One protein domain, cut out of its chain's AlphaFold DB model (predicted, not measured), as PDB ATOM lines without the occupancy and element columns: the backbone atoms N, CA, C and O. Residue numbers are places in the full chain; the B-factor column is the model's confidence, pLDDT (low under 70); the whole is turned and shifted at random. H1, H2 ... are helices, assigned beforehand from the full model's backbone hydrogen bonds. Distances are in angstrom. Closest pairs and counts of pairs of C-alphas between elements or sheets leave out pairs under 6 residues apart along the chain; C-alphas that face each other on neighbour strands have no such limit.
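AT A GLANCE: This is residues 9 to 77 of the 296 residues of the protein "integrator complex subunit 3 homolog" of Ananas comosus (UniProt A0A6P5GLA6). Helices H1 and H4 run side by side; short H2, H5 and H6 gather near where they end, with H3 to one side. The all-helix printed part has 69 residues with six named helices, H1 to H6 in order. It is compact, radius of gyration of the C-alphas 11.3 A, spanning 32 by 21 by 20 A.

IN THESE COORDINATES: Find C-alpha 9 at (201.362, 232.047, 215.985); H1 runs from there to residue 23, 20.8 A. Next come H2, residues 25 to 29, H3, 34 to 40, H4, 46 to 57, and H5, 59 to 62; H6, 70 to 75, ends at (194.348, 229.490, 183.730).

HOW THE PARTS SIT: Look at H4: its residues 47 to 51 alone touch H1, at a shallow tilt of 20 degrees; C-alphas 18 and 48 are closest, 7.1 A. H3 and H6 only just touch, with 3 C-alpha pairs within 8 A. Each O i to N i+4 pair inside the helices is within hydrogen-bond range.

THE WHOLE: C-alphas 9 and 75, the farthest apart, span 33.1 A. The printed part has no cut, no long link and no residue under pLDDT 70.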
ATOM      1  N   LEU A   9     201.335 233.031 217.070       95.81
ATOM      2  CA  LEU A   9     201.362 232.047 215.985       95.81
ATOM      3  C   LEU A   9     200.808 232.637 214.683       95.81
ATOM      4  O   LEU A   9     201.449 232.537 213.641       95.81
ATOM      5  N   LYS A  10     199.662 233.322 214.753       95.06
ATOM      6  CA  LYS A  10     199.051 233.993 213.603       95.06
ATOM      7  C   LYS A  10     200.008 235.009 212.978       95.06
ATOM      8  O   LYS A  10     200.110 235.077 211.757       95.06
ATOM      9  N   ARG A  11     200.716 235.798 213.794       96.75
ATOM     10  CA  ARG A  11     201.723 236.752 213.304       96.75
ATOM     11  C   ARG A  11     202.847 236.029 212.561       96.75
ATOM     12  O   ARG A  11     203.166 236.420 211.443       96.75
ATOM     13  N   MET A  12     203.380 234.952 213.137       97.62
ATOM     14  CA  MET A  12     204.423 234.142 212.500       97.62
ATOM     15  C   MET A  12     203.961 233.541 211.163       97.62
ATOM     16  O   MET A  12     204.721 233.544 210.195       97.62
ATOM     17  N   GLU A  13     202.720 233.051 211.087       97.31
ATOM     18  CA  GLU A  13     202.128 232.509 209.857       97.31
ATOM     19  C   GLU A  13     201.952 233.583 208.777       97.31
ATOM     20  O   GLU A  13     202.288 233.337 207.616       97.31
ATOM     21  N   ILE A  14     201.470 234.777 209.151       98.12
ATOM     22  CA  ILE A  14     201.356 235.930 208.245       98.12
ATOM     23  C   ILE A  14     202.735 236.286 207.688       98.12
ATOM     24  O   ILE A  14     202.906 236.329 206.469       98.12
ATOM     25  N   ASP A  15     203.726 236.482 208.558       98.12
ATOM     26  CA  ASP A  15     205.069 236.899 208.155       98.12
ATOM     27  C   ASP A  15     205.719 235.865 207.228       98.12
ATOM     28  O   ASP A  15     206.305 236.219 206.200       98.12
ATOM     29  N   PHE A  16     205.561 234.573 207.540       98.12
ATOM     30  CA  PHE A  16     206.036 233.486 206.689       98.12
ATOM     31  C   PHE A  16     205.365 233.501 205.312       98.12
ATOM     32  O   PHE A  16     206.061 233.472 204.294       98.12
ATOM     33  N   CYS A  17     204.031 233.577 205.262       98.12
ATOM     34  CA  CYS A  17     203.286 233.548 204.005       98.12
ATOM     35  C   CYS A  17     203.613 234.759 203.130       98.12
ATOM     36  O   CYS A  17     203.880 234.598 201.941       98.12
ATOM     37  N   ILE A  18     203.652 235.963 203.707       98.19
ATOM     38  CA  ILE A  18     204.001 237.192 202.983       98.19
ATOM     39  C   ILE A  18     205.431 237.116 202.453       98.19
ATOM     40  O   ILE A  18     205.675 237.467 201.298       98.19
ATOM     41  N   LYS A  19     206.373 236.612 203.256       97.81
ATOM     42  CA  LYS A  19     207.754 236.410 202.812       97.81
ATOM     43  C   LYS A  19     207.825 235.425 201.648       97.81
ATOM     44  O   LYS A  19     208.441 235.752 200.638       97.81
ATOM     45  N   ALA A  20     207.177 234.266 201.756       97.81
ATOM     46  CA  ALA A  20     207.147 233.264 200.692       97.81
ATOM     47  C   ALA A  20     206.519 233.823 199.404       97.81
ATOM     48  O   ALA A  20     207.125 233.730 198.340       97.81
ATOM     49  N   LEU A  21     205.368 234.492 199.509       97.44
ATOM     50  CA  LEU A  21     204.659 235.066 198.365       97.44
ATOM     51  C   LEU A  21     205.442 236.193 197.690       97.44
ATOM     52  O   LEU A  21     205.374 236.316 196.476       97.44
ATOM     53  N   ARG A  22     206.202 237.001 198.437       96.31
ATOM     54  CA  ARG A  22     206.991 238.109 197.866       96.31
ATOM     55  C   ARG A  22     208.368 237.689 197.358       96.31
ATOM     56  O   ARG A  22     208.881 238.316 196.439       96.31
ATOM     57  N   GLN A  23     208.996 236.692 197.980       96.12
ATOM     58  CA  GLN A  23     210.391 236.318 197.704       96.12
ATOM     59  C   GLN A  23     210.531 235.025 196.896       96.12
ATOM     60  O   GLN A  23     211.584 234.787 196.314       96.12
ATOM     61  N   SER A  24     209.499 234.186 196.871       96.38
ATOM     62  CA  SER A  24     209.489 232.878 196.203       96.38
ATOM     63  C   SER A  24     208.168 232.664 195.462       96.38
ATOM     64  O   SER A  24     207.545 231.602 195.538       96.38
ATOM     65  N   PHE A  25     207.713 233.713 194.772       96.69
ATOM     66  CA  PHE A  25     206.428 233.710 194.084       96.69
ATOM     67  C   PHE A  25     206.345 232.633 193.003       96.69
ATOM     68  O   PHE A  25     205.288 232.048 192.824       96.69
ATOM     69  N   ASP A  26     207.453 232.301 192.340       95.94
ATOM     70  CA  ASP A  26     207.540 231.219 191.356       95.94
ATOM     71  C   ASP A  26     207.135 229.849 191.935       95.94
ATOM     72  O   ASP A  26     206.545 229.026 191.231       95.94
ATOM     73  N   LEU A  27     207.409 229.604 193.222       96.12
ATOM     74  CA  LEU A  27     206.985 228.395 193.928       96.12
ATOM     75  C   LEU A  27     205.511 228.474 194.326       96.12
ATOM     76  O   LEU A  27     204.774 227.508 194.128       96.12
ATOM     77  N   CYS A  28     205.066 229.619 194.851       97.25
ATOM     78  CA  CYS A  28     203.665 229.839 195.218       97.25
ATOM     79  C   CYS A  28     202.739 229.780 193.996       97.25
ATOM     80  O   CYS A  28     201.655 229.211 194.074       97.25
ATOM     81  N   PHE A  29     203.188 230.294 192.852       96.88
ATOM     82  CA  PHE A  29     202.453 230.311 191.593       96.88
ATOM     83  C   PHE A  29     202.058 228.897 191.147       96.88
ATOM     84  O   PHE A  29     200.966 228.708 190.627       96.88
ATOM     85  N   ARG A  30     202.870 227.871 191.450       96.69
ATOM     86  CA  ARG A  30     202.575 226.457 191.132       96.69
ATOM     87  C   ARG A  30     201.340 225.897 191.843       96.69
ATOM     88  O   ARG A  30     200.842 224.851 191.432       96.69
ATOM     89  N   ILE A  31     200.839 226.576 192.877       97.81
ATOM     90  CA  ILE A  31     199.553 226.243 193.503       97.81
ATOM     91  C   ILE A  31     198.409 226.458 192.503       97.81
ATOM     92  O   ILE A  31     197.427 225.722 192.546       97.81
ATOM     93  N   GLY A  32     198.526 227.413 191.577       97.50
ATOM     94  CA  GLY A  32     197.497 227.723 190.584       97.50
ATOM     95  C   GLY A  32     196.310 228.493 191.160       97.50
ATOM     96  O   GLY A  32     196.424 229.168 192.185       97.50
ATOM     97  N   ARG A  33     195.157 228.388 190.496       97.50
ATOM     98  CA  ARG A  33     193.962 229.204 190.754       97.50
ATOM     99  C   ARG A  33     193.483 229.196 192.210       97.50
ATOM    100  O   ARG A  33     193.082 230.243 192.707       97.50
ATOM    101  N   ASP A  34     193.568 228.076 192.936       98.00
ATOM    102  CA  ASP A  34     193.156 228.031 194.349       98.00
ATOM    103  C   ASP A  34     194.019 228.937 195.254       98.00
ATOM    104  O   ASP A  34     193.561 229.305 196.334       98.00
ATOM    105  N   LEU A  35     195.215 229.376 194.828       97.81
ATOM    106  CA  LEU A  35     195.962 230.416 195.544       97.81
ATOM    107  C   LEU A  35     195.152 231.715 195.629       97.81
ATOM    108  O   LEU A  35     195.097 232.329 196.692       97.81
ATOM    109  N   VAL A  36     194.489 232.111 194.540       97.44
ATOM    110  CA  VAL A  36     193.661 233.325 194.503       97.44
ATOM    111  C   VAL A  36     192.478 233.180 195.459       97.44
ATOM    112  O   VAL A  36     192.230 234.073 196.269       97.44
ATOM    113  N   ARG A  37     191.817 232.013 195.451       96.50
ATOM    114  CA  ARG A  37     190.740 231.678 196.397       96.50
ATOM    115  C   ARG A  37     191.189 231.773 197.855       96.50
ATOM    116  O   ARG A  37     190.423 232.227 198.692       96.50
ATOM    117  N   LEU A  38     192.402 231.328 198.181       95.88
ATOM    118  CA  LEU A  38     192.921 231.402 199.550       95.88
ATOM    119  C   LEU A  38     193.277 232.840 199.943       95.88
ATOM    120  O   LEU A  38     192.997 233.262 201.061       95.88
ATOM    121  N   LEU A  39     193.877 233.604 199.030       96.75
ATOM    122  CA  LEU A  39     194.287 234.983 199.292       96.75
ATOM    123  C   LEU A  39     193.094 235.930 199.462       96.75
ATOM    124  O   LEU A  39     193.166 236.822 200.308       96.75
ATOM    125  N   GLN A  40     191.996 235.721 198.729       94.62
ATOM    126  CA  GLN A  40     190.806 236.576 198.827       94.62
ATOM    127  C   GLN A  40     190.215 236.561 200.256       94.62
ATOM    128  O   GLN A  40     189.807 237.602 200.774       94.62
ATOM    129  N   ASP A  41     190.258 235.408 200.938       92.00
ATOM    130  CA  ASP A  41     189.748 235.241 202.302       92.00
ATOM    131  C   ASP A  41     190.605 236.019 203.316       92.00
ATOM    132  O   ASP A  41     190.150 236.336 204.415       92.00
ATOM    133  N   LEU A  42     191.840 236.373 202.945       95.38
ATOM    134  CA  LEU A  42     192.830 237.025 203.799       95.38
ATOM    135  C   LEU A  42     192.949 238.537 203.561       95.38
ATOM    136  O   LEU A  42     193.622 239.206 204.339       95.38
ATOM    137  N   VAL A  43     192.259 239.118 202.572       93.94
ATOM    138  CA  VAL A  43     192.354 240.557 202.207       93.94
ATOM    139  C   VAL A  43     191.990 241.510 203.359       93.94
ATOM    140  O   VAL A  43     192.401 242.676 203.398       93.94
ATOM    141  N   HIS A  44     191.231 241.034 204.343       93.88
ATOM    142  CA  HIS A  44     190.922 241.811 205.539       93.88
ATOM    143  C   HIS A  44     192.164 242.069 206.416       93.88
ATOM    144  O   HIS A  44     192.211 243.093 207.100       93.88
ATOM    145  N   ILE A  45     193.185 241.207 206.346       97.06
ATOM    146  CA  ILE A  45     194.477 241.348 207.028       97.06
ATOM    147  C   ILE A  45     195.351 242.356 206.251       97.06
ATOM    148  O   ILE A  45     195.532 242.174 205.045       97.06
ATOM    149  N   PRO A  46     195.895 243.413 206.890       97.56
ATOM    150  CA  PRO A  46     196.613 244.492 206.198       97.56
ATOM    151  C   PRO A  46     197.744 244.021 205.275       97.56
ATOM    152  O   PRO A  46     197.830 244.459 204.133       97.56
ATOM    153  N   GLU A  47     198.563 243.078 205.731       98.12
ATOM    154  CA  GLU A  47     199.726 242.587 204.993       98.12
ATOM    155  C   GLU A  47     199.314 241.858 203.704       98.12
ATOM    156  O   GLU A  47     199.917 242.054 202.647       98.12
ATOM    157  N   PHE A  48     198.241 241.062 203.771       98.31
ATOM    158  CA  PHE A  48     197.661 240.396 202.603       98.31
ATOM    159  C   PHE A  48     196.908 241.368 201.698       98.31
ATOM    160  O   PHE A  48     196.909 241.186 200.485       98.31
ATOM    161  N   ARG A  49     196.311 242.430 202.248       97.75
ATOM    162  CA  ARG A  49     195.707 243.504 201.451       97.75
ATOM    163  C   ARG A  49     196.743 244.217 200.595       97.75
ATOM    164  O   ARG A  49     196.485 244.494 199.427       97.75
ATOM    165  N   ASP A  50     197.903 244.515 201.166       97.44
ATOM    166  CA  ASP A  50     198.986 245.168 200.434       97.44
ATOM    167  C   ASP A  50     199.618 244.220 199.412       97.44
ATOM    168  O   ASP A  50     199.904 244.633 198.293       97.44
ATOM    169  N   LEU A  51     199.746 242.929 199.743       97.31
ATOM    170  CA  LEU A  51     200.103 241.902 198.762       97.31
ATOM    171  C   LEU A  51     199.099 241.848 197.598       97.31
ATOM    172  O   LEU A  51     199.505 241.793 196.443       97.31
ATOM    173  N   TRP A  52     197.799 241.882 197.895       96.75
ATOM    174  CA  TRP A  52     196.732 241.838 196.894       96.75
ATOM    175  C   TRP A  52     196.775 243.047 195.956       96.75
ATOM    176  O   TRP A  52     196.642 242.893 194.745       96.75
ATOM    177  N   LYS A  53     197.022 244.250 196.492       95.88
ATOM    178  CA  LYS A  53     197.241 245.453 195.674       95.88
ATOM    179  C   LYS A  53     198.448 245.301 194.755       95.88
ATOM    180  O   LYS A  53     198.359 245.683 193.597       95.88
ATOM    181  N   ASP A  54     199.549 244.746 195.257       95.75
ATOM    182  CA  ASP A  54     200.734 244.516 194.430       95.75
ATOM    183  C   ASP A  54     200.444 243.499 193.316       95.75
ATOM    184  O   ASP A  54     200.860 243.720 192.186       95.75
ATOM    185  N   LEU A  55     199.685 242.428 193.590       94.69
ATOM    186  CA  LEU A  55     199.276 241.454 192.564       94.69
ATOM    187  C   LEU A  55     198.435 242.091 191.446       94.69
ATOM    188  O   LEU A  55     198.566 241.684 190.296       94.69
ATOM    189  N   LEU A  56     197.586 243.068 191.784       92.44
ATOM    190  CA  LEU A  56     196.722 243.767 190.827       92.44
ATOM    191  C   LEU A  56     197.447 244.857 190.037       92.44
ATOM    192  O   LEU A  56     197.272 244.963 188.827       92.44
ATOM    193  N   PHE A  57     198.205 245.707 190.729       93.75
ATOM    194  CA  PHE A  57     198.653 246.989 190.183       93.75
ATOM    195  C   PHE A  57     200.161 247.063 189.938       93.75
ATOM    196  O   PHE A  57     200.602 247.948 189.209       93.75
ATOM    197  N   ASP A  58     200.957 246.171 190.531       93.81
ATOM    198  CA  ASP A  58     202.409 246.132 190.322       93.81
ATOM    199  C   ASP A  58     202.972 244.695 190.373       93.81
ATOM    200  O   ASP A  58     203.771 244.346 191.257       93.81
ATOM    201  N   PRO A  59     202.579 243.834 189.413       92.38
ATOM    202  CA  PRO A  59     203.006 242.433 189.353       92.38
ATOM    203  C   PRO A  59     204.532 242.288 189.208       92.38
ATOM    204  O   PRO A  59     205.110 241.265 189.586       92.38
ATOM    205  N   THR A  60     205.228 243.335 188.745       92.06
ATOM    206  CA  THR A  60     206.689 243.333 188.583       92.06
ATOM    207  C   THR A  60     207.438 243.159 189.911       92.06
ATOM    208  O   THR A  60     208.538 242.597 189.933       92.06
ATOM    209  N   LYS A  61     206.817 243.531 191.042       93.06
ATOM    210  CA  LYS A  61     207.373 243.341 192.395       93.06
ATOM    211  C   LYS A  61     207.648 241.884 192.751       93.06
ATOM    212  O   LYS A  61     208.523 241.628 193.577       93.06
ATOM    213  N   PHE A  62     206.943 240.941 192.128       93.25
ATOM    214  CA  PHE A  62     207.115 239.506 192.365       93.25
ATOM    215  C   PHE A  62     208.297 238.903 191.597       93.25
ATOM    216  O   PHE A  62     208.663 237.758 191.849       93.25
ATOM    217  N   LYS A  63     208.923 239.677 190.692       90.81
ATOM    218  CA  LYS A  63     210.137 239.307 189.938       90.81
ATOM    219  C   LYS A  63     210.039 237.949 189.228       90.81
ATOM    220  O   LYS A  63     211.044 237.264 189.050       90.81
ATOM    221  N   PHE A  64     208.837 237.568 188.808       91.81
ATOM    222  CA  PHE A  64     208.567 236.318 188.113       91.81
ATOM    223  C   PHE A  64     207.992 236.615 186.728       91.81
ATOM    224  O   PHE A  64     206.898 237.154 186.613       91.81
ATOM    225  N   MET A  65     208.724 236.250 185.671       88.19
ATOM    226  CA  MET A  65     208.328 236.546 184.284       88.19
ATOM    227  C   MET A  65     207.084 235.776 183.816       88.19
ATOM    228  O   MET A  65     206.491 236.137 182.808       88.19
ATOM    229  N   GLY A  66     206.697 234.705 184.517       88.62
ATOM    230  CA  GLY A  66     205.528 233.891 184.172       88.62
ATOM    231  C   GLY A  66     204.200 234.415 184.721       88.62
ATOM    232  O   GLY A  66     203.205 233.706 184.623       88.62
ATOM    233  N   PHE A  67     204.185 235.604 185.331       93.00
ATOM    234  CA  PHE A  67     202.981 236.223 185.875       93.00
ATOM    235  C   PHE A  67     202.871 237.671 185.416       93.00
ATOM    236  O   PHE A  67     203.674 238.518 185.808       93.00
ATOM    237  N   ASN A  68     201.854 237.937 184.604       91.75
ATOM    238  CA  ASN A  68     201.492 239.286 184.185       91.75
ATOM    239  C   ASN A  68     200.315 239.796 185.009       91.75
ATOM    240  O   ASN A  68     200.346 240.921 185.488       91.75
ATOM    241  N   ASP A  69     199.285 238.970 185.178       92.00
ATOM    242  CA  ASP A  69     198.093 239.310 185.944       92.00
ATOM    243  C   ASP A  69     197.366 238.053 186.460       92.00
ATOM    244  O   ASP A  69     197.786 236.912 186.237       92.00
ATOM    245  N   PHE A  70     196.229 238.247 187.134       93.56
ATOM    246  CA  PHE A  70     195.416 237.139 187.639       93.56
ATOM    247  C   PHE A  70     194.931 236.162 186.562       93.56
ATOM    248  O   PHE A  70     194.690 235.002 186.893       93.56
ATOM    249  N   SER A  71     194.847 236.562 185.288       93.56
ATOM    250  CA  SER A  71     194.459 235.658 184.200       93.56
ATOM    251  C   SER A  71     195.416 234.469 184.088       93.56
ATOM    252  O   SER A  71     194.992 233.367 183.731       93.56
ATOM    253  N   ASP A  72     196.697 234.666 184.405       94.50
ATOM    254  CA  ASP A  72     197.706 233.603 184.382       94.50
ATOM    255  C   ASP A  72     197.491 232.601 185.528       94.50
ATOM    256  O   ASP A  72     197.559 231.388 185.315       94.50
ATOM    257  N   LEU A  73     197.128 233.086 186.722       95.56
ATOM    258  CA  LEU A  73     196.758 232.229 187.855       95.56
ATOM    259  C   LEU A  73     195.435 231.495 187.614       95.56
ATOM    260  O   LEU A  73     195.337 230.311 187.925       95.56
ATOM    261  N   TYR A  74     194.433 232.166 187.042       95.94
ATOM    262  CA  TYR A  74     193.133 231.568 186.728       95.94
ATOM    263  C   TYR A  74     193.254 230.401 185.748       95.94
ATOM    264  O   TYR A  74     192.660 229.342 185.964       95.94
ATOM    265  N   ARG A  75     194.083 230.555 184.709       94.12
ATOM    266  CA  ARG A  75     194.348 229.490 183.730       94.12
ATOM    267  C   ARG A  75     195.120 228.317 184.327       94.12
ATOM    268  O   ARG A  75     194.925 227.176 183.906       94.12
ATOM    269  N   LEU A  76     195.963 228.559 185.330       95.94
ATOM    270  CA  LEU A  76     196.749 227.505 185.954       95.94
ATOM    271  C   LEU A  76     195.890 226.653 186.897       95.94
ATOM    272  O   LEU A  76     195.552 227.042 188.015       95.94
ATOM    273  N   LYS A  77     195.549 225.445 186.448       95.94
ATOM    274  CA  LYS A  77     194.853 224.447 187.265       95.94
ATOM    275  C   LYS A  77     195.658 224.101 188.515       95.94
ATOM    276  O   LYS A  77     196.836 223.762 188.421       95.94
TER     277      LYS A  77